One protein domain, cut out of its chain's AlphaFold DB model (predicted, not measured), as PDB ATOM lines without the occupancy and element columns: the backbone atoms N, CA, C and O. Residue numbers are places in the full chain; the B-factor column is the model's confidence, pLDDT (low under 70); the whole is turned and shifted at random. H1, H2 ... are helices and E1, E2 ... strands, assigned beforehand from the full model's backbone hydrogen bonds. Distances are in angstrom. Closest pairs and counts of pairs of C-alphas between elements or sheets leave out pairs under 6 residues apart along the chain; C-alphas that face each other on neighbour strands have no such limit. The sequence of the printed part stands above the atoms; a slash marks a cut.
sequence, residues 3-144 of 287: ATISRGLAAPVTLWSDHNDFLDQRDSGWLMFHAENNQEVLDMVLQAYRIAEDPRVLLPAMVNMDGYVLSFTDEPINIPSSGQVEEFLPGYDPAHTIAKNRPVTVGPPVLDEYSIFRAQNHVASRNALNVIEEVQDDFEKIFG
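This is residues 3 to 144 of the 287 residues of the protein "Pyruvate synthase" of Methanosarcinales archaeon (UniProt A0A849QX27). A small sheet of three parallel strands has the helix H2 laid along one face and the very short H1 on the other, while the long helix H4 crosses the later part of H2 and reaches the small helix H3 with its last turns. Long loops run round the outside, and residues 107 to 117, of which 114 to 117 belong to H4, stick out. The printed part has 142 residues, in the order E1, H1, E2, H2, E3, H3, H4, with the sheet in the order E1, E3, E2. By its named elements it is mostly helix, but under half of the residues are in them. The whole is loose, with a radius of gyration of the C-alphas of 17.9 A and spans of 50 by 46 by 31 A.

In the sheet, E3, residues 61 to 66, is the inner strand between the edge strands E1, residues 3 to 6, and E2, residues 31 to 34. E1 and E3 are parallel at 40 degrees, with N 4 and O 63 within hydrogen-bond range at 2.9 A. E3 and E2 are parallel at 20 degrees, with N 64 and O 33 at 2.8 A. H2, residues 38 to 52, lies over E3 at a height of 8.6 A over the sheet and runs along the strands, at 4 degrees to E3 on the local plane; their closest C-alphas, of Ala 52 and Ala 61, are 6.1 A apart. E2, H2 and E3 form a strand-helix-strand unit, two parallel neighbour strands with a helix between, with a right-handed crossover. H1, residues 20 to 23, is on the opposite face from H2, at a height of 8.5 A, and only just over E1, on which 3 of its 4 C-alphas fall. E1, H1 and E2 form a split unit, with E3 between its strands, also right-handed. H4, residues 114 to 143, only grazes the sheet with residues 124 to 129. Its residues 128 to 139 touch residues 47 to 51 of H2, opposite ways at a steep tilt of 52 degrees; the closest C-alphas, of Ile 51 and Val 131, are 6.3 A apart. Its residues 138 to 143 touch H3, residues 82 to 88, closest at the C-alphas of Gln 84 and Ile 142, 6.6 A. H1 and H4 are apart. Every O i to N i+4 pair is within hydrogen-bond range in H2 and H3, and 24 of 26 in H4; H1 is too short for such a pair.

E1 begins at C-alpha 3 (14.970, 21.478, 22.057) and is 9.6 A long, E2 10.4 A and E3 16.5 A. H1 measures 5.0 A, H2 20.7 A and H3 9.9 A. H4 measures 41.8 A, has a kink of 33 degrees near residue 132, and ends at C-alpha 143 (24.772, 27.754, 4.585).

The two C-alphas farthest apart, of Pro 76 and Asp 112, are 54.0 A from each other. The links E1 to H1, E3 to H3 and H3 to H4 are long. The printed part has no cut, its mean pLDDT is 94.5, and no printed residue is under 70.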
ATOM      1  N   ALA A   3      13.593  21.509  21.582       97.00
ATOM      2  CA  ALA A   3      14.970  21.478  22.057       97.00
ATOM      3  C   ALA A   3      14.995  20.789  23.426       97.00
ATOM      4  O   ALA A   3      14.236  21.171  24.320       97.00
ATOM      5  N   THR A   4      15.857  19.791  23.579       96.75
ATOM      6  CA  THR A   4      16.050  19.047  24.826       96.75
ATOM      7  C   THR A   4      17.457  19.305  25.338       96.75
ATOM      8  O   THR A   4      18.416  19.294  24.572       96.75
ATOM      9  N   ILE A   5      17.569  19.560  26.639       96.31
ATOM     10  CA  ILE A   5      18.845  19.696  27.337       96.31
ATOM     11  C   ILE A   5      18.950  18.487  28.257       96.31
ATOM     12  O   ILE A   5      18.276  18.459  29.288       96.31
ATOM     13  N   SER A   6      19.731  17.485  27.856       95.00
ATOM     14  CA  SER A   6      19.721  16.189  28.533       95.00
ATOM     15  C   SER A   6      20.361  16.250  29.919       95.00
ATOM     16  O   SER A   6      21.435  16.843  30.092       95.00
ATOM     17  N   ARG A   7      19.708  15.621  30.899       93.81
ATOM     18  CA  ARG A   7      20.136  15.528  32.301       93.81
ATOM     19  C   ARG A   7      19.709  14.210  32.956       93.81
ATOM     20  O   ARG A   7      18.826  13.501  32.478       93.81
ATOM     21  N   GLY A   8      20.278  13.922  34.127       90.69
ATOM     22  CA  GLY A   8      19.961  12.698  34.876       90.69
ATOM     23  C   GLY A   8      18.497  12.610  35.333       90.69
ATOM     24  O   GLY A   8      17.951  13.560  35.898       90.69
ATOM     25  N   LEU A   9      17.873  11.442  35.123       85.25
ATOM     26  CA  LEU A   9      16.464  11.164  35.458       85.25
ATOM     27  C   LEU A   9      16.220  10.707  36.907       85.25
ATOM     28  O   LEU A   9      15.082  10.742  37.378       85.25
ATOM     29  N   ALA A  10      17.249  10.222  37.601       73.25
ATOM     30  CA  ALA A  10      17.083   9.438  38.824       73.25
ATOM     31  C   ALA A  10      17.484  10.187  40.104       73.25
ATOM     32  O   ALA A  10      18.164  11.209  40.075       73.25
ATOM     33  N   ALA A  11      17.055   9.644  41.248       73.38
ATOM     34  CA  ALA A  11      17.590  10.006  42.555       73.38
ATOM     35  C   ALA A  11      18.945   9.296  42.787       73.38
ATOM     36  O   ALA A  11      19.047   8.112  42.462       73.38
ATOM     37  N   PRO A  12      19.953   9.952  43.396       86.31
ATOM     38  CA  PRO A  12      19.960  11.349  43.834       86.31
ATOM     39  C   PRO A  12      19.887  12.322  42.649       86.31
ATOM     40  O   PRO A  12      20.500  12.092  41.614       86.31
ATOM     41  N   VAL A  13      19.121  13.408  42.813       88.00
ATOM     42  CA  VAL A  13      18.886  14.381  41.736       88.00
ATOM     43  C   VAL A  13      20.207  14.999  41.297       88.00
ATOM     44  O   VAL A  13      20.957  15.528  42.116       88.00
ATOM     45  N   THR A  14      20.441  15.001  39.989       88.56
ATOM     46  CA  THR A  14      21.527  15.737  39.353       88.56
ATOM     47  C   THR A  14      20.964  16.687  38.304       88.56
ATOM     48  O   THR A  14      19.931  16.426  37.688       88.56
ATOM     49  N   LEU A  15      21.625  17.826  38.127       89.19
ATOM     50  CA  LEU A  15      21.341  18.742  37.022       89.19
ATOM     51  C   LEU A  15      22.275  18.479  35.834       89.19
ATOM     52  O   LEU A  15      22.001  18.941  34.731       89.19
ATOM     53  N   TRP A  16      23.368  17.754  36.067       91.12
ATOM     54  CA  TRP A  16      24.400  17.491  35.078       91.12
ATOM     55  C   TRP A  16      23.933  16.555  33.963       91.12
ATOM     56  O   TRP A  16      22.973  15.798  34.132       91.12
ATOM     57  N   SER A  17      24.663  16.596  32.843       90.19
ATOM     58  CA  SER A  17      24.350  15.795  31.661       90.19
ATOM     59  C   SER A  17      24.431  14.291  31.919       90.19
ATOM     60  O   SER A  17      25.357  13.774  32.554       90.19
ATOM     61  N   ASP A  18      23.418  13.638  31.377       90.06
ATOM     62  CA  ASP A  18      23.154  12.216  31.229       90.06
ATOM     63  C   ASP A  18      22.093  12.152  30.113       90.06
ATOM     64  O   ASP A  18      21.215  13.013  30.070       90.06
ATOM     65  N   HIS A  19      22.195  11.214  29.170       95.88
ATOM     66  CA  HIS A  19      21.287  11.135  28.019       95.88
ATOM     67  C   HIS A  19      19.993  10.357  28.313       95.88
ATOM     68  O   HIS A  19      19.195  10.136  27.402       95.88
ATOM     69  N   ASN A  20      19.775   9.892  29.547       94.94
ATOM     70  CA  ASN A  20      18.642   9.046  29.904       94.94
ATOM     71  C   ASN A  20      17.267   9.698  29.681       94.94
ATOM     72  O   ASN A  20      16.355   9.000  29.248       94.94
ATOM     73  N   ASP A  21      17.098  10.997  29.941       94.44
ATOM     74  CA  ASP A  21      15.826  11.711  29.729       94.44
ATOM     75  C   ASP A  21      15.441  11.822  28.252       94.44
ATOM     76  O   ASP A  21      14.284  11.628  27.880       94.44
ATOM     77  N   PHE A  22      16.434  12.067  27.406       96.06
ATOM     78  CA  PHE A  22      16.312  12.047  25.963       96.06
ATOM     79  C   PHE A  22      16.033  10.629  25.451       96.06
ATOM     80  O   PHE A  22      15.061  10.411  24.728       96.06
ATOM     81  N   LEU A  23      16.837   9.640  25.851       97.12
ATOM     82  CA  LEU A  23      16.749   8.271  25.332       97.12
ATOM     83  C   LEU A  23      15.534   7.486  25.841       97.12
ATOM     84  O   LEU A  23      15.110   6.550  25.164       97.12
ATOM     85  N   ASP A  24      14.918   7.891  26.953       95.25
ATOM     86  CA  ASP A  24      13.621   7.364  27.410       95.25
ATOM     87  C   ASP A  24      12.508   7.563  26.360       95.25
ATOM     88  O   ASP A  24      11.552   6.795  26.280       95.25
ATOM     89  N   GLN A  25      12.663   8.552  25.474       96.25
ATOM     90  CA  GLN A  25      11.695   8.871  24.424       96.25
ATOM     91  C   GLN A  25      11.954   8.148  23.091       96.25
ATOM     92  O   GLN A  25      11.179   8.306  22.148       96.25
ATOM     93  N   ARG A  26      12.991   7.303  22.987       95.88
ATOM     94  CA  ARG A  26      13.392   6.651  21.717       95.88
ATOM     95  C   ARG A  26      12.315   5.793  21.049       95.88
ATOM     96  O   ARG A  26      12.363   5.586  19.840       95.88
ATOM     97  N   ASP A  27      11.358   5.296  21.829       95.00
ATOM     98  CA  ASP A  27      10.309   4.383  21.363       95.00
ATOM     99  C   ASP A  27       8.929   5.075  21.257       95.00
ATOM    100  O   ASP A  27       7.932   4.450  20.879       95.00
ATOM    101  N   SER A  28       8.850   6.385  21.546       95.31
ATOM    102  CA  SER A  28       7.590   7.148  21.556       95.31
ATOM    103  C   SER A  28       7.180   7.713  20.186       95.31
ATOM    104  O   SER A  28       6.066   8.219  20.043       95.31
ATOM    105  N   GLY A  29       8.023   7.556  19.155       95.25
ATOM    106  CA  GLY A  29       7.729   7.945  17.768       95.25
ATOM    107  C   GLY A  29       8.266   9.318  17.353       95.25
ATOM    108  O   GLY A  29       7.830   9.853  16.333       95.25
ATOM    109  N   TRP A  30       9.189   9.886  18.134       98.06
ATOM    110  CA  TRP A  30       9.894  11.121  17.797       98.06
ATOM    111  C   TRP A  30      11.068  10.868  16.849       98.06
ATOM    112  O   TRP A  30      11.754   9.849  16.935       98.06
ATOM    113  N   LEU A  31      11.335  11.842  15.982       98.69
ATOM    114  CA  LEU A  31      12.652  12.003  15.370       98.69
ATOM    115  C   LEU A  31      13.596  12.561  16.433       98.69
ATOM    116  O   LEU A  31      13.216  13.460  17.180       98.69
ATOM    117  N   MET A  32      14.805  12.034  16.529       98.69
ATOM    118  CA  MET A  32      15.731  12.344  17.611       98.69
ATOM    119  C   MET A  32      17.122  12.591  17.053       98.69
ATOM    120  O   MET A  32      17.756  11.685  16.508       98.69
ATOM    121  N   PHE A  33      17.581  13.823  17.228       98.50
ATOM    122  CA  PHE A  33      18.865  14.335  16.766       98.50
ATOM    123  C   PHE A  33      19.728  14.713  17.971       98.50
ATOM    124  O   PHE A  33      19.192  15.211  18.962       98.50
ATOM    125  N   HIS A  34      21.042  14.500  17.901       98.00
ATOM    126  CA  HIS A  34      21.959  14.792  19.008       98.00
ATOM    127  C   HIS A  34      23.152  15.622  18.537       98.00
ATOM    128  O   HIS A  34      24.011  15.128  17.807       98.00
ATOM    129  N   ALA A  35      23.203  16.881  18.970       97.75
ATOM    130  CA  ALA A  35      24.246  17.825  18.587       97.75
ATOM    131  C   ALA A  35      25.568  17.592  19.341       97.75
ATOM    132  O   ALA A  35      25.574  17.247  20.522       97.75
ATOM    133  N   GLU A  36      26.695  17.821  18.666       96.81
ATOM    134  CA  GLU A  36      28.048  17.787  19.239       96.81
ATOM    135  C   GLU A  36      28.483  19.143  19.813       96.81
ATOM    136  O   GLU A  36      29.202  19.173  20.808       96.81
ATOM    137  N   ASN A  37      28.056  20.254  19.206       96.81
ATOM    138  CA  ASN A  37      28.431  21.624  19.585       96.81
ATOM    139  C   ASN A  37      27.273  22.618  19.353       96.81
ATOM    140  O   ASN A  37      26.250  22.259  18.763       96.81
ATOM    141  N   ASN A  38      27.408  23.869  19.806       97.19
ATOM    142  CA  ASN A  38      26.347  24.881  19.728       97.19
ATOM    143  C   ASN A  38      26.079  25.360  18.296       97.19
ATOM    144  O   ASN A  38      24.940  25.720  17.986       97.19
ATOM    145  N   GLN A  39      27.076  25.329  17.401       97.75
ATOM    146  CA  GLN A  39      26.834  25.571  15.972       97.75
ATOM    147  C   GLN A  39      25.863  24.527  15.413       97.75
ATOM    148  O   GLN A  39      24.886  24.871  14.748       97.75
ATOM    149  N   GLU A  40      26.107  23.252  15.710       97.50
ATOM    150  CA  GLU A  40      25.255  22.165  15.257       97.50
ATOM    151  C   GLU A  40      23.875  22.199  15.919       97.50
ATOM    152  O   GLU A  40      22.897  21.885  15.250       97.50
ATOM    153  N   VAL A  41      23.752  22.637  17.178       97.69
ATOM    154  CA  VAL A  41      22.440  22.871  17.808       97.69
ATOM    155  C   VAL A  41      21.595  23.821  16.958       97.69
ATOM    156  O   VAL A  41      20.449  23.498  16.637       97.69
ATOM    157  N   LEU A  42      22.150  24.976  16.571       97.50
ATOM    158  CA  LEU A  42      21.448  25.954  15.736       97.50
ATOM    159  C   LEU A  42      21.037  25.329  14.398       97.50
ATOM    160  O   LEU A  42      19.871  25.403  14.000       97.50
ATOM    161  N   ASP A  43      21.988  24.687  13.726       98.19
ATOM    162  CA  ASP A  43      21.793  24.139  12.387       98.19
ATOM    163  C   ASP A  43      20.786  22.976  12.386       98.19
ATOM    164  O   ASP A  43      19.901  22.911  11.529       98.19
ATOM    165  N   MET A  44      20.847  22.095  13.389       98.00
ATOM    166  CA  MET A  44      19.894  21.002  13.581       98.00
ATOM    167  C   MET A  44      18.485  21.493  13.868       98.00
ATOM    168  O   MET A  44      17.543  20.869  13.394       98.00
ATOM    169  N   VAL A  45      18.304  22.576  14.631       98.12
ATOM    170  CA  VAL A  45      16.959  23.119  14.886       98.12
ATOM    171  C   VAL A  45      16.308  23.559  13.579       98.12
ATOM    172  O   VAL A  45      15.145  23.223  13.346       98.12
ATOM    173  N   LEU A  46      17.051  24.241  12.703       98.06
ATOM    174  CA  LEU A  46      16.546  24.636  11.387       98.06
ATOM    175  C   LEU A  46      16.181  23.408  10.547       98.06
ATOM    176  O   LEU A  46      15.070  23.319  10.022       98.06
ATOM    177  N   GLN A  47      17.090  22.437  10.454       98.38
ATOM    178  CA  GLN A  47      16.848  21.203   9.705       98.38
ATOM    179  C   GLN A  47      15.650  20.428  10.270       98.38
ATOM    180  O   GLN A  47      14.819  19.943   9.509       98.38
ATOM    181  N   ALA A  48      15.510  20.353  11.596       98.38
ATOM    182  CA  ALA A  48      14.444  19.621  12.266       98.38
ATOM    183  C   ALA A  48      13.054  20.178  11.947       98.38
ATOM    184  O   ALA A  48      12.128  19.381  11.819       98.38
ATOM    185  N   TYR A  49      12.891  21.499  11.794       97.69
ATOM    186  CA  TYR A  49      11.620  22.073  11.332       97.69
ATOM    187  C   TYR A  49      11.301  21.591   9.921       97.69
ATOM    188  O   TYR A  49      10.249  20.994   9.701       97.69
ATOM    189  N   ARG A  50      12.259  21.735   9.002       97.25
ATOM    190  CA  ARG A  50      12.090  21.327   7.605       97.25
ATOM    191  C   ARG A  50      11.772  19.836   7.454       97.25
ATOM    192  O   ARG A  50      10.914  19.473   6.661       97.25
ATOM    193  N   ILE A  51      12.442  18.980   8.228       98.00
ATOM    194  CA  ILE A  51      12.231  17.526   8.210       98.00
ATOM    195  C   ILE A  51      10.881  17.160   8.839       98.00
ATOM    196  O   ILE A  51      10.147  16.345   8.284       98.00
ATOM    197  N   ALA A  52      10.545  17.733   9.999       97.25
ATOM    198  CA  ALA A  52       9.317  17.408  10.726       97.25
ATOM    199  C   ALA A  52       8.048  17.857   9.985       97.25
ATOM    200  O   ALA A  52       7.003  17.225  10.124       97.25
ATOM    201  N   GLU A  53       8.141  18.940   9.212       95.94
ATOM    202  CA  GLU A  53       7.037  19.506   8.429       95.94
ATOM    203  C   GLU A  53       6.883  18.859   7.043       95.94
ATOM    204  O   GLU A  53       5.878  19.094   6.369       95.94
ATOM    205  N   ASP A  54       7.828  18.010   6.620       96.19
ATOM    206  CA  ASP A  54       7.744  17.314   5.339       96.19
ATOM    207  C   ASP A  54       6.515  16.375   5.305       96.19
ATOM    208  O   ASP A  54       6.353  15.545   6.210       96.19
ATOM    209  N   PRO A  55       5.659  16.435   4.263       95.06
ATOM    210  CA  PRO A  55       4.453  15.608   4.155       95.06
ATOM    211  C   PRO A  55       4.692  14.091   4.193       95.06
ATOM    212  O   PRO A  55       3.767  13.332   4.482       95.06
ATOM    213  N   ARG A  56       5.911  13.630   3.882       96.56
ATOM    214  CA  ARG A  56       6.312  12.214   3.943       96.56
ATOM    215  C   ARG A  56       6.627  11.755   5.369       96.56
ATOM    216  O   ARG A  56       6.747  10.546   5.593       96.56
ATOM    217  N   VAL A  57       6.789  12.707   6.289       97.06
ATOM    218  CA  VAL A  57       7.261  12.523   7.663       97.06
ATOM    219  C   VAL A  57       6.167  12.922   8.655       97.06
ATOM    220  O   VAL A  57       5.571  12.038   9.258       97.06
ATOM    221  N   LEU A  58       5.859  14.215   8.811       95.56
ATOM    222  CA  LEU A  58       4.848  14.725   9.758       95.56
ATOM    223  C   LEU A  58       4.968  14.133  11.180       95.56
ATOM    224  O   LEU A  58       3.973  13.756  11.806       95.56
ATOM    225  N   LEU A  59       6.198  14.040  11.696       97.06
ATOM    226  CA  LEU A  59       6.513  13.517  13.029       97.06
ATOM    227  C   LEU A  59       7.144  14.597  13.913       97.06
ATOM    228  O   LEU A  59       7.869  15.458  13.412       97.06
ATOM    229  N   PRO A  60       6.924  14.557  15.238       97.50
ATOM    230  CA  PRO A  60       7.586  15.483  16.143       97.50
ATOM    231  C   PRO A  60       9.095  15.187  16.196       97.50
ATOM    232  O   PRO A  60       9.516  14.032  16.144       97.50
ATOM    233  N   ALA A  61       9.910  16.235  16.314       98.50
ATOM    234  CA  ALA A  61      11.369  16.136  16.346       98.50
ATOM    235  C   ALA A  61      11.961  16.720  17.633       98.50
ATOM    236  O   ALA A  61      11.576  17.824  18.035       98.50
ATOM    237  N   MET A  62      12.896  15.992  18.246       98.56
ATOM    238  CA  MET A  62      13.735  16.420  19.362       98.56
ATOM    239  C   MET A  62      15.144  16.724  18.860       98.56
ATOM    240  O   MET A  62      15.757  15.890  18.195       98.56
ATOM    241  N   VAL A  63      15.668  17.891  19.221       98.56
ATOM    242  CA  VAL A  63      17.083  18.237  19.054       98.56
ATOM    243  C   VAL A  63      17.704  18.276  20.441       98.56
ATOM    244  O   VAL A  63      17.376  19.158  21.234       98.56
ATOM    245  N   ASN A  64      18.552  17.299  20.744       98.19
ATOM    246  CA  ASN A  64      19.209  17.185  22.035       98.19
ATOM    247  C   ASN A  64      20.561  17.899  22.054       98.19
ATOM    248  O   ASN A  64      21.344  17.790  21.106       98.19
ATOM    249  N   MET A  65      20.848  18.554  23.175       96.38
ATOM    250  CA  MET A  65      22.158  19.086  23.528       96.38
ATOM    251  C   MET A  65      22.525  18.663  24.955       96.38
ATOM    252  O   MET A  65      21.663  18.589  25.831       96.38
ATOM    253  N   ASP A  66      23.805  18.403  25.201       95.62
ATOM    254  CA  ASP A  66      24.284  17.976  26.515       95.62
ATOM    255  C   ASP A  66      24.144  19.102  27.554       95.62
ATOM    256  O   ASP A  66      24.673  20.208  27.382       95.62
ATOM    257  N   GLY A  67      23.473  18.805  28.672       94.12
ATOM    258  CA  GLY A  67      23.320  19.735  29.787       94.12
ATOM    259  C   GLY A  67      24.654  20.208  30.361       94.12
ATOM    260  O   GLY A  67      25.600  19.432  30.515       94.12
ATOM    261  N   TYR A  68      24.730  21.495  30.697       91.69
ATOM    262  CA  TYR A  68      25.951  22.215  31.088       91.69
ATOM    263  C   TYR A  68      27.003  22.331  29.980       91.69
ATOM    264  O   TYR A  68      27.444  23.440  29.702       91.69
ATOM    265  N   VAL A  69      27.391  21.230  29.331       91.62
ATOM    266  CA  VAL A  69      28.486  21.231  28.348       91.62
ATOM    267  C   VAL A  69      28.141  22.064  27.122       91.62
ATOM    268  O   VAL A  69      28.982  22.831  26.678       91.62
ATOM    269  N   LEU A  70      26.922  21.960  26.598       94.38
ATOM    270  CA  LEU A  70      26.474  22.795  25.480       94.38
ATOM    271  C   LEU A  70      25.580  23.930  25.969       94.38
ATOM    272  O   LEU A  70      25.768  25.083  25.600       94.38
ATOM    273  N   SER A  71      24.669  23.640  26.900       94.00
ATOM    274  CA  SER A  71      23.674  24.629  27.327       94.00
ATOM    275  C   SER A  71      24.225  25.805  28.152       94.00
ATOM    276  O   SER A  71      23.500  26.778  28.338       94.00
ATOM    277  N   PHE A  72      25.450  25.717  28.691       93.88
ATOM    278  CA  PHE A  72      26.115  26.791  29.459       93.88
ATOM    279  C   PHE A  72      27.483  27.199  28.888       93.88
ATOM    280  O   PHE A  72      28.167  28.026  29.490       93.88
ATOM    281  N   THR A  73      27.896  26.632  27.755       92.06
ATOM    282  CA  THR A  73      29.143  27.029  27.095       92.06
ATOM    283  C   THR A  73      28.884  28.176  26.139       92.06
ATOM    284  O   THR A  73      28.093  28.042  25.208       92.06
ATOM    285  N   ASP A  74      29.612  29.273  26.325       92.62
ATOM    286  CA  ASP A  74      29.680  30.340  25.335       92.62
ATOM    287  C   ASP A  74      30.749  29.999  24.289       92.62
ATOM    288  O   ASP A  74      31.929  29.852  24.615       92.62
ATOM    289  N   GLU A  75      30.355  29.906  23.019       93.19
ATOM    290  CA  GLU A  75      31.285  29.720  21.903       93.19
ATOM    291  C   GLU A  75      30.874  30.561  20.683       93.19
ATOM    292  O   GLU A  75      29.687  30.846  20.496       93.19
ATOM    293  N   PRO A  76      31.830  30.995  19.841       96.25
ATOM    294  CA  PRO A  76      31.504  31.692  18.606       96.25
ATOM    295  C   PRO A  76      30.832  30.739  17.611       96.25
ATOM    296  O   PRO A  76      31.377  29.689  17.276       96.25
ATOM    297  N   ILE A  77      29.681  31.153  17.084       96.81
ATOM    298  CA  ILE A  77      28.950  30.428  16.039       96.81
ATOM    299  C   ILE A  77      28.631  31.349  14.858       96.81
ATOM    300  O   ILE A  77      28.516  32.570  14.992       96.81
ATOM    301  N   ASN A  78      28.445  30.749  13.690       96.94
ATOM    302  CA  ASN A  78      27.960  31.393  12.481       96.94
ATOM    303  C   ASN A  78      26.429  31.416  12.502       96.94
ATOM    304  O   ASN A  78      25.767  30.448  12.116       96.94
ATOM    305  N   ILE A  79      25.872  32.537  12.954       97.19
ATOM    306  CA  ILE A  79      24.427  32.772  12.936       97.19
ATOM    307  C   ILE A  79      24.012  33.136  11.502       97.19
ATOM    308  O   ILE A  79      24.546  34.101  10.948       97.19
ATOM    309  N   PRO A  80      23.074  32.399  10.881       96.88
ATOM    310  CA  PRO A  80      22.601  32.718   9.542       96.88
ATOM    311  C   PRO A  80      21.840  34.045   9.514       96.88
ATOM    312  O   PRO A  80      21.187  34.438  10.482       96.88
ATOM    313  N   SER A  81      21.886  34.728   8.372       97.62
ATOM    314  CA  SER A  81      21.047  35.909   8.156       97.62
ATOM    315  C   SER A  81      19.566  35.524   8.067       97.62
ATOM    316  O   SER A  81      19.229  34.423   7.633       97.62
ATOM    317  N   SER A  82      18.664  36.450   8.410       95.38
ATOM    318  CA  SER A  82      17.215  36.218   8.298       95.38
ATOM    319  C   SER A  82      16.794  35.794   6.888       95.38
ATOM    320  O   SER A  82      15.976  34.896   6.755       95.38
ATOM    321  N   GLY A  83      17.415  36.360   5.845       97.31
ATOM    322  CA  GLY A  83      17.139  35.980   4.456       97.31
ATOM    323  C   GLY A  83      17.516  34.532   4.133       97.31
ATOM    324  O   GLY A  83      16.740  33.840   3.486       97.31
ATOM    325  N   GLN A  84      18.653  34.036   4.638       97.44
ATOM    326  CA  GLN A  84      19.022  32.620   4.477       97.44
ATOM    327  C   GLN A  84      18.061  31.691   5.231       97.44
ATOM    328  O   GLN A  84      17.751  30.603   4.753       97.44
ATOM    329  N   VAL A  85      17.582  32.109   6.409       97.06
ATOM    330  CA  VAL A  85      16.589  31.335   7.171       97.06
ATOM    331  C   VAL A  85      15.250  31.295   6.435       97.06
ATOM    332  O   VAL A  85      14.675  30.221   6.334       97.06
ATOM    333  N   GLU A  86      14.777  32.415   5.886       95.69
ATOM    334  CA  GLU A  86      13.542  32.480   5.087       95.69
ATOM    335  C   GLU A  86      13.634  31.662   3.792       95.69
ATOM    336  O   GLU A  86      12.658  31.033   3.388       95.69
ATOM    337  N   GLU A  87      14.806  31.641   3.150       96.75
ATOM    338  CA  GLU A  87      15.067  30.804   1.977       96.75
ATOM    339  C   GLU A  87      15.011  29.308   2.327       96.75
ATOM    340  O   GLU A  87      14.424  28.515   1.591       96.75
ATOM    341  N   PHE A  88      15.598  28.917   3.461       97.50
ATOM    342  CA  PHE A  88      15.661  27.517   3.877       97.50
ATOM    343  C   PHE A  88      14.358  27.001   4.514       97.50
ATOM    344  O   PHE A  88      14.000  25.839   4.312       97.50
ATOM    345  N   LEU A  89      13.664  27.849   5.276       95.50
ATOM    346  CA  LEU A  89      12.393  27.588   5.957       95.50
ATOM    347  C   LEU A  89      11.331  28.581   5.466       95.50
ATOM    348  O   LEU A  89      11.022  29.555   6.163       95.50
ATOM    349  N   PRO A  90      10.752  28.356   4.272       88.19
ATOM    350  CA  PRO A  90       9.638  29.167   3.806       88.19
ATOM    351  C   PRO A  90       8.418  28.996   4.724       88.19
ATOM    352  O   PRO A  90       8.332  28.060   5.518       88.19
ATOM    353  N   GLY A  91       7.447  29.906   4.607       88.69
ATOM    354  CA  GLY A  91       6.244  29.889   5.443       88.69
ATOM    355  C   GLY A  91       5.520  28.535   5.432       88.69
ATOM    356  O   GLY A  91       5.209  27.997   4.371       88.69
ATOM    357  N   TYR A  92       5.226  28.015   6.625       88.69
ATOM    358  CA  TYR A  92       4.557  26.731   6.814       88.69
ATOM    359  C   TYR A  92       3.033  26.849   6.660       88.69
ATOM    360  O   TYR A  92       2.388  27.625   7.371       88.69
ATOM    361  N   ASP A  93       2.455  26.043   5.764       86.88
ATOM    362  CA  ASP A  93       1.005  25.865   5.624       86.88
ATOM    363  C   ASP A  93       0.596  24.451   6.088       86.88
ATOM    364  O   ASP A  93       0.766  23.476   5.347       86.88
ATOM    365  N   PRO A  94       0.094  24.292   7.328       85.56
ATOM    366  CA  PRO A  94      -0.244  22.983   7.871       85.56
ATOM    367  C   PRO A  94      -1.393  22.313   7.106       85.56
ATOM    368  O   PRO A  94      -2.549  22.738   7.168       85.56
ATOM    369  N   ALA A  95      -1.109  21.160   6.491       81.50
ATOM    370  CA  ALA A  95      -2.106  20.361   5.768       81.50
ATOM    371  C   ALA A  95      -3.286  19.903   6.657       81.50
ATOM    372  O   ALA A  95      -4.428  19.750   6.187       81.50
ATOM    373  N   HIS A  96      -3.011  19.700   7.949       85.12
ATOM    374  CA  HIS A  96      -3.946  19.195   8.952       85.12
ATOM    375  C   HIS A  96      -4.187  20.239  10.047       85.12
ATOM    376  O   HIS A  96      -3.444  20.330  11.020       85.12
ATOM    377  N   THR A  97      -5.262  21.013   9.903       86.62
ATOM    378  CA  THR A  97      -5.696  22.011  10.888       86.62
ATOM    379  C   THR A  97      -7.092  21.710  11.408       86.62
ATOM    380  O   THR A  97      -7.966  21.240  10.676       86.62
ATOM    381  N   ILE A  98      -7.311  22.012  12.689       87.69
ATOM    382  CA  ILE A  98      -8.646  22.019  13.286       87.69
ATOM    383  C   ILE A  98      -9.227  23.412  13.059       87.69
ATOM    384  O   ILE A  98      -8.772  24.385  13.660       87.69
ATOM    385  N   ALA A  99     -10.231  23.516  12.192       85.12
ATOM    386  CA  ALA A  99     -10.886  24.783  11.890       85.12
ATOM    387  C   ALA A  99     -12.406  24.648  11.980       85.12
ATOM    388  O   ALA A  99     -12.974  23.584  11.734       85.12
ATOM    389  N   LYS A 100     -13.097  25.752  12.291       84.69
ATOM    390  CA  LYS A 100     -14.565  25.777  12.419       84.69
ATOM    391  C   LYS A 100     -15.278  25.271  11.155       84.69
ATOM    392  O   LYS A 100     -16.318  24.632  11.250       84.69
ATOM    393  N   ASN A 101     -14.725  25.573   9.982       89.50
ATOM    394  CA  ASN A 101     -15.225  25.156   8.671       89.50
ATOM    395  C   ASN A 101     -14.647  23.813   8.184       89.50
ATOM    396  O   ASN A 101     -15.019  23.356   7.107       89.50
ATOM    397  N   ARG A 102     -13.760  23.180   8.963       85.44
ATOM    398  CA  ARG A 102     -13.147  21.875   8.680       85.44
ATOM    399  C   ARG A 102     -13.055  21.052   9.978       85.44
ATOM    400  O   ARG A 102     -11.959  20.875  10.511       85.44
ATOM    401  N   PRO A 103     -14.194  20.600  10.537       87.19
ATOM    402  CA  PRO A 103     -14.183  19.807  11.759       87.19
ATOM    403  C   PRO A 103     -13.510  18.455  11.501       87.19
ATOM    404  O   PRO A 103     -13.832  17.764  10.536       87.19
ATOM    405  N   VAL A 104     -12.587  18.080  12.381       90.19
ATOM    406  CA  VAL A 104     -11.887  16.792  12.360       90.19
ATOM    407  C   VAL A 104     -11.903  16.186  13.759       90.19
ATOM    408  O   VAL A 104     -11.846  16.908  14.755       90.19
ATOM    409  N   THR A 105     -11.980  14.860  13.841       89.06
ATOM    410  CA  THR A 105     -11.825  14.125  15.102       89.06
ATOM    411  C   THR A 105     -10.365  13.720  15.259       89.06
ATOM    412  O   THR A 105      -9.802  13.090  14.368       89.06
ATOM    413  N   VAL A 106      -9.756  14.066  16.393       89.38
ATOM    414  CA  VAL A 106      -8.356  13.752  16.707       89.38
ATOM    415  C   VAL A 106      -8.315  12.832  17.923       89.38
ATOM    416  O   VAL A 106      -8.976  13.104  18.922       89.38
ATOM    417  N   GLY A 107      -7.557  11.738  17.823       88.81
ATOM    418  CA  GLY A 107      -7.391  10.753  18.896       88.81
ATOM    419  C   GLY A 107      -8.642   9.950  19.289       88.81
ATOM    420  O   GLY A 107      -8.817   9.718  20.487       88.81
ATOM    421  N   PRO A 108      -9.528   9.522  18.361       92.50
ATOM    422  CA  PRO A 108     -10.609   8.615  18.733       92.50
ATOM    423  C   PRO A 108     -10.045   7.248  19.167       92.50
ATOM    424  O   PRO A 108      -8.996   6.830  18.667       92.50
ATOM    425  N   PRO A 109     -10.731   6.513  20.059       93.44
ATOM    426  CA  PRO A 109     -10.357   5.139  20.360       93.44
ATOM    427  C   PRO A 109     -10.576   4.252  19.128       93.44
ATOM    428  O   PRO A 109     -11.627   4.307  18.491       93.44
ATOM    429  N   VAL A 110      -9.593   3.406  18.822       93.31
ATOM    430  CA  VAL A 110      -9.667   2.374  17.779       93.31
ATOM    431  C   VAL A 110      -9.384   1.017  18.417       93.31
ATOM    432  O   VAL A 110      -8.505   0.919  19.273       93.31
ATOM    433  N   LEU A 111     -10.143  -0.013  18.041       91.44
ATOM    434  CA  LEU A 111     -10.012  -1.354  18.624       91.44
ATOM    435  C   LEU A 111      -9.307  -2.316  17.663       91.44
ATOM    436  O   LEU A 111      -8.275  -2.880  18.017       91.44
ATOM    437  N   ASP A 112      -9.801  -2.434  16.430       91.38
ATOM    438  CA  ASP A 112      -9.328  -3.463  15.490       91.38
ATOM    439  C   ASP A 112      -8.185  -2.986  14.568       91.38
ATOM    440  O   ASP A 112      -7.423  -3.796  14.043       91.38
ATOM    441  N   GLU A 113      -8.014  -1.670  14.394       91.94
ATOM    442  CA  GLU A 113      -7.120  -1.076  13.380       91.94
ATOM    443  C   GLU A 113      -5.852  -0.423  13.959       91.94
ATOM    444  O   GLU A 113      -5.073   0.193  13.230       91.94
ATOM    445  N   TYR A 114      -5.603  -0.551  15.269       94.69
ATOM    446  CA  TYR A 114      -4.496   0.140  15.950       94.69
ATOM    447  C   TYR A 114      -3.122  -0.112  15.299       94.69
ATOM    448  O   TYR A 114      -2.282   0.787  15.207       94.69
ATOM    449  N   SER A 115      -2.901  -1.330  14.797       95.88
ATOM    450  CA  SER A 115      -1.660  -1.730  14.130       95.88
ATOM    451  C   SER A 115      -1.360  -0.909  12.871       95.88
ATOM    452  O   SER A 115      -0.190  -0.634  12.607       95.88
ATOM    453  N   ILE A 116      -2.380  -0.455  12.134       95.94
ATOM    454  CA  ILE A 116      -2.217   0.373  10.930       95.94
ATOM    455  C   ILE A 116      -1.582   1.715  11.300       95.94
ATOM    456  O   ILE A 116      -0.620   2.135  10.661       95.94
ATOM    457  N   PHE A 117      -2.048   2.354  12.374       93.88
ATOM    458  CA  PHE A 117      -1.491   3.626  12.846       93.88
ATOM    459  C   PHE A 117      -0.035   3.477  13.309       93.88
ATOM    460  O   PHE A 117       0.799   4.342  13.042       93.88
ATOM    461  N   ARG A 118       0.308   2.352  13.955       94.75
ATOM    462  CA  ARG A 118       1.703   2.052  14.326       94.75
ATOM    463  C   ARG A 118       2.581   1.798  13.100       94.75
ATOM    464  O   ARG A 118       3.710   2.281  13.068       94.75
ATOM    465  N   ALA A 119       2.068   1.102  12.087       96.62
ATOM    466  CA  ALA A 119       2.776   0.894  10.826       96.62
ATOM    467  C   ALA A 119       2.998   2.216  10.071       96.62
ATOM    468  O   ALA A 119       4.093   2.451   9.568       96.62
ATOM    469  N   GLN A 120       2.005   3.112  10.050       96.00
ATOM    470  CA  GLN A 120       2.139   4.451   9.470       96.00
ATOM    471  C   GLN A 120       3.221   5.272  10.178       96.00
ATOM    472  O   GLN A 120       4.069   5.851   9.506       96.00
ATOM    473  N   ASN A 121       3.248   5.271  11.516       96.00
ATOM    474  CA  ASN A 121       4.297   5.946  12.283       96.00
ATOM    475  C   ASN A 121       5.695   5.374  11.978       96.00
ATOM    476  O   ASN A 121       6.639   6.133  11.777       96.00
ATOM    477  N   HIS A 122       5.815   4.047  11.859       97.50
ATOM    478  CA  HIS A 122       7.066   3.394  11.471       97.50
ATOM    479  C   HIS A 122       7.529   3.801  10.063       97.50
ATOM    480  O   HIS A 122       8.692   4.159   9.878       97.50
ATOM    481  N   VAL A 123       6.631   3.776   9.071       98.19
ATOM    482  CA  VAL A 123       6.945   4.174   7.689       98.19
ATOM    483  C   VAL A 123       7.340   5.649   7.621       98.19
ATOM    484  O   VAL A 123       8.364   5.967   7.024       98.19
ATOM    485  N   ALA A 124       6.591   6.533   8.282       98.06
ATOM    486  CA  ALA A 124       6.906   7.958   8.366       98.06
ATOM    487  C   ALA A 124       8.288   8.211   8.993       98.06
ATOM    488  O   ALA A 124       9.079   8.994   8.469       98.06
ATOM    489  N   SER A 125       8.617   7.490  10.070       98.19
ATOM    490  CA  SER A 125       9.932   7.567  10.711       98.19
ATOM    491  C   SER A 125      11.038   7.115   9.759       98.19
ATOM    492  O   SER A 125      12.029   7.818   9.601       98.19
ATOM    493  N   ARG A 126      10.856   5.998   9.042       98.00
ATOM    494  CA  ARG A 126      11.841   5.522   8.055       98.00
ATOM    495  C   ARG A 126      12.020   6.473   6.874       98.00
ATOM    496  O   ARG A 126      13.153   6.671   6.446       98.00
ATOM    497  N   ASN A 127      10.939   7.069   6.372       98.25
ATOM    498  CA  ASN A 127      11.004   8.057   5.294       98.25
ATOM    499  C   ASN A 127      11.901   9.241   5.668       98.25
ATOM    500  O   ASN A 127      12.590   9.773   4.798       98.25
ATOM    501  N   ALA A 128      11.935   9.614   6.953       98.38
ATOM    502  CA  ALA A 128      12.740  10.730   7.426       98.38
ATOM    503  C   ALA A 128      14.239  10.560   7.131       98.38
ATOM    504  O   ALA A 128      14.893  11.570   6.931       98.38
ATOM    505  N   LEU A 129      14.783   9.338   7.019       98.31
ATOM    506  CA  LEU A 129      16.193   9.132   6.631       98.31
ATOM    507  C   LEU A 129      16.513   9.741   5.256       98.31
ATOM    508  O   LEU A 129      17.513  10.437   5.114       98.31
ATOM    509  N   ASN A 130      15.635   9.538   4.270       98.00
ATOM    510  CA  ASN A 130      15.809  10.106   2.931       98.00
ATOM    511  C   ASN A 130      15.587  11.623   2.942       98.00
ATOM    512  O   ASN A 130      16.351  12.364   2.332       98.00
ATOM    513  N   VAL A 131      14.570  12.089   3.679       98.44
ATOM    514  CA  VAL A 131      14.294  13.528   3.830       98.44
ATOM    515  C   VAL A 131      15.465  14.245   4.499       98.44
ATOM    516  O   VAL A 131      15.794  15.356   4.105       98.44
ATOM    517  N   ILE A 132      16.121  13.618   5.482       98.38
ATOM    518  CA  ILE A 132      17.298  14.184   6.145       98.38
ATOM    519  C   ILE A 132      18.396  14.459   5.118       98.38
ATOM    520  O   ILE A 132      18.883  15.582   5.098       98.38
ATOM    521  N   GLU A 133      18.755  13.497   4.264       97.50
ATOM    522  CA  GLU A 133      19.798  13.679   3.236       97.50
ATOM    523  C   GLU A 133      19.430  14.765   2.211       97.50
ATOM    524  O   GLU A 133      20.246  15.640   1.927       97.50
ATOM    525  N   GLU A 134      18.182  14.797   1.729       98.00
ATOM    526  CA  GLU A 134      17.703  15.873   0.843       98.00
ATOM    527  C   GLU A 134      17.807  17.253   1.518       98.00
ATOM    528  O   GLU A 134      18.226  18.240   0.910       98.00
ATOM    529  N   VAL A 135      17.454  17.325   2.803       98.19
ATOM    530  CA  VAL A 135      17.570  18.547   3.600       98.19
ATOM    531  C   VAL A 135      19.037  18.934   3.815       98.19
ATOM    532  O   VAL A 135      19.324  20.130   3.808       98.19
ATOM    533  N   GLN A 136      19.968  17.979   3.951       97.25
ATOM    534  CA  GLN A 136      21.408  18.272   4.010       97.25
ATOM    535  C   GLN A 136      21.907  18.918   2.721       97.25
ATOM    536  O   GLN A 136      22.639  19.903   2.791       97.25
ATOM    537  N   ASP A 137      21.500  18.401   1.559       97.69
ATOM    538  CA  ASP A 137      21.911  18.948   0.263       97.69
ATOM    539  C   ASP A 137      21.506  20.416   0.116       97.69
ATOM    540  O   ASP A 137      22.265  21.238  -0.398       97.69
ATOM    541  N   ASP A 138      20.307  20.769   0.572       97.62
ATOM    542  CA  ASP A 138      19.837  22.151   0.534       97.62
ATOM    543  C   ASP A 138      20.465  23.016   1.629       97.62
ATOM    544  O   ASP A 138      20.753  24.193   1.396       97.62
ATOM    545  N   PHE A 139      20.733  22.438   2.802       98.25
ATOM    546  CA  PHE A 139      21.434  23.124   3.882       98.25
ATOM    547  C   PHE A 139      22.858  23.514   3.455       98.25
ATOM    548  O   PHE A 139      23.283  24.652   3.660       98.25
ATOM    549  N   GLU A 140      23.570  22.613   2.780       98.19
ATOM    550  CA  GLU A 140      24.909  22.863   2.249       98.19
ATOM    551  C   GLU A 140      24.915  23.991   1.214       98.19
ATOM    552  O   GLU A 140      25.759  24.884   1.287       98.19
ATOM    553  N   LYS A 141      23.942  24.017   0.295       98.06
ATOM    554  CA  LYS A 141      23.837  25.075  -0.726       98.06
ATOM    555  C   LYS A 141      23.648  26.470  -0.120       98.06
ATOM    556  O   LYS A 141      24.227  27.426  -0.629       98.06
ATOM    557  N   ILE A 142      22.843  26.589   0.938       97.62
ATOM    558  CA  ILE A 142      22.452  27.887   1.520       97.62
ATOM    559  C   ILE A 142      23.444  28.358   2.592       97.62
ATOM    560  O   ILE A 142      23.750  29.551   2.688       97.62
ATOM    561  N   PHE A 143      23.955  27.433   3.411       97.69
ATOM    562  CA  PHE A 143      24.772  27.754   4.585       97.69
ATOM    563  C   PHE A 143      26.239  27.327   4.461       97.69
ATOM    564  O   PHE A 143      27.045  27.700   5.317       97.69
ATOM    565  N   GLY A 144      26.602  26.561   3.428       97.19
ATOM    566  CA  GLY A 144      27.969  26.092   3.189       97.19
ATOM    567  C   GLY A 144      28.459  25.030   4.177       97.19
ATOM    568  O   GLY A 144      29.663  24.812   4.284       97.19
TER     569      GLY A 144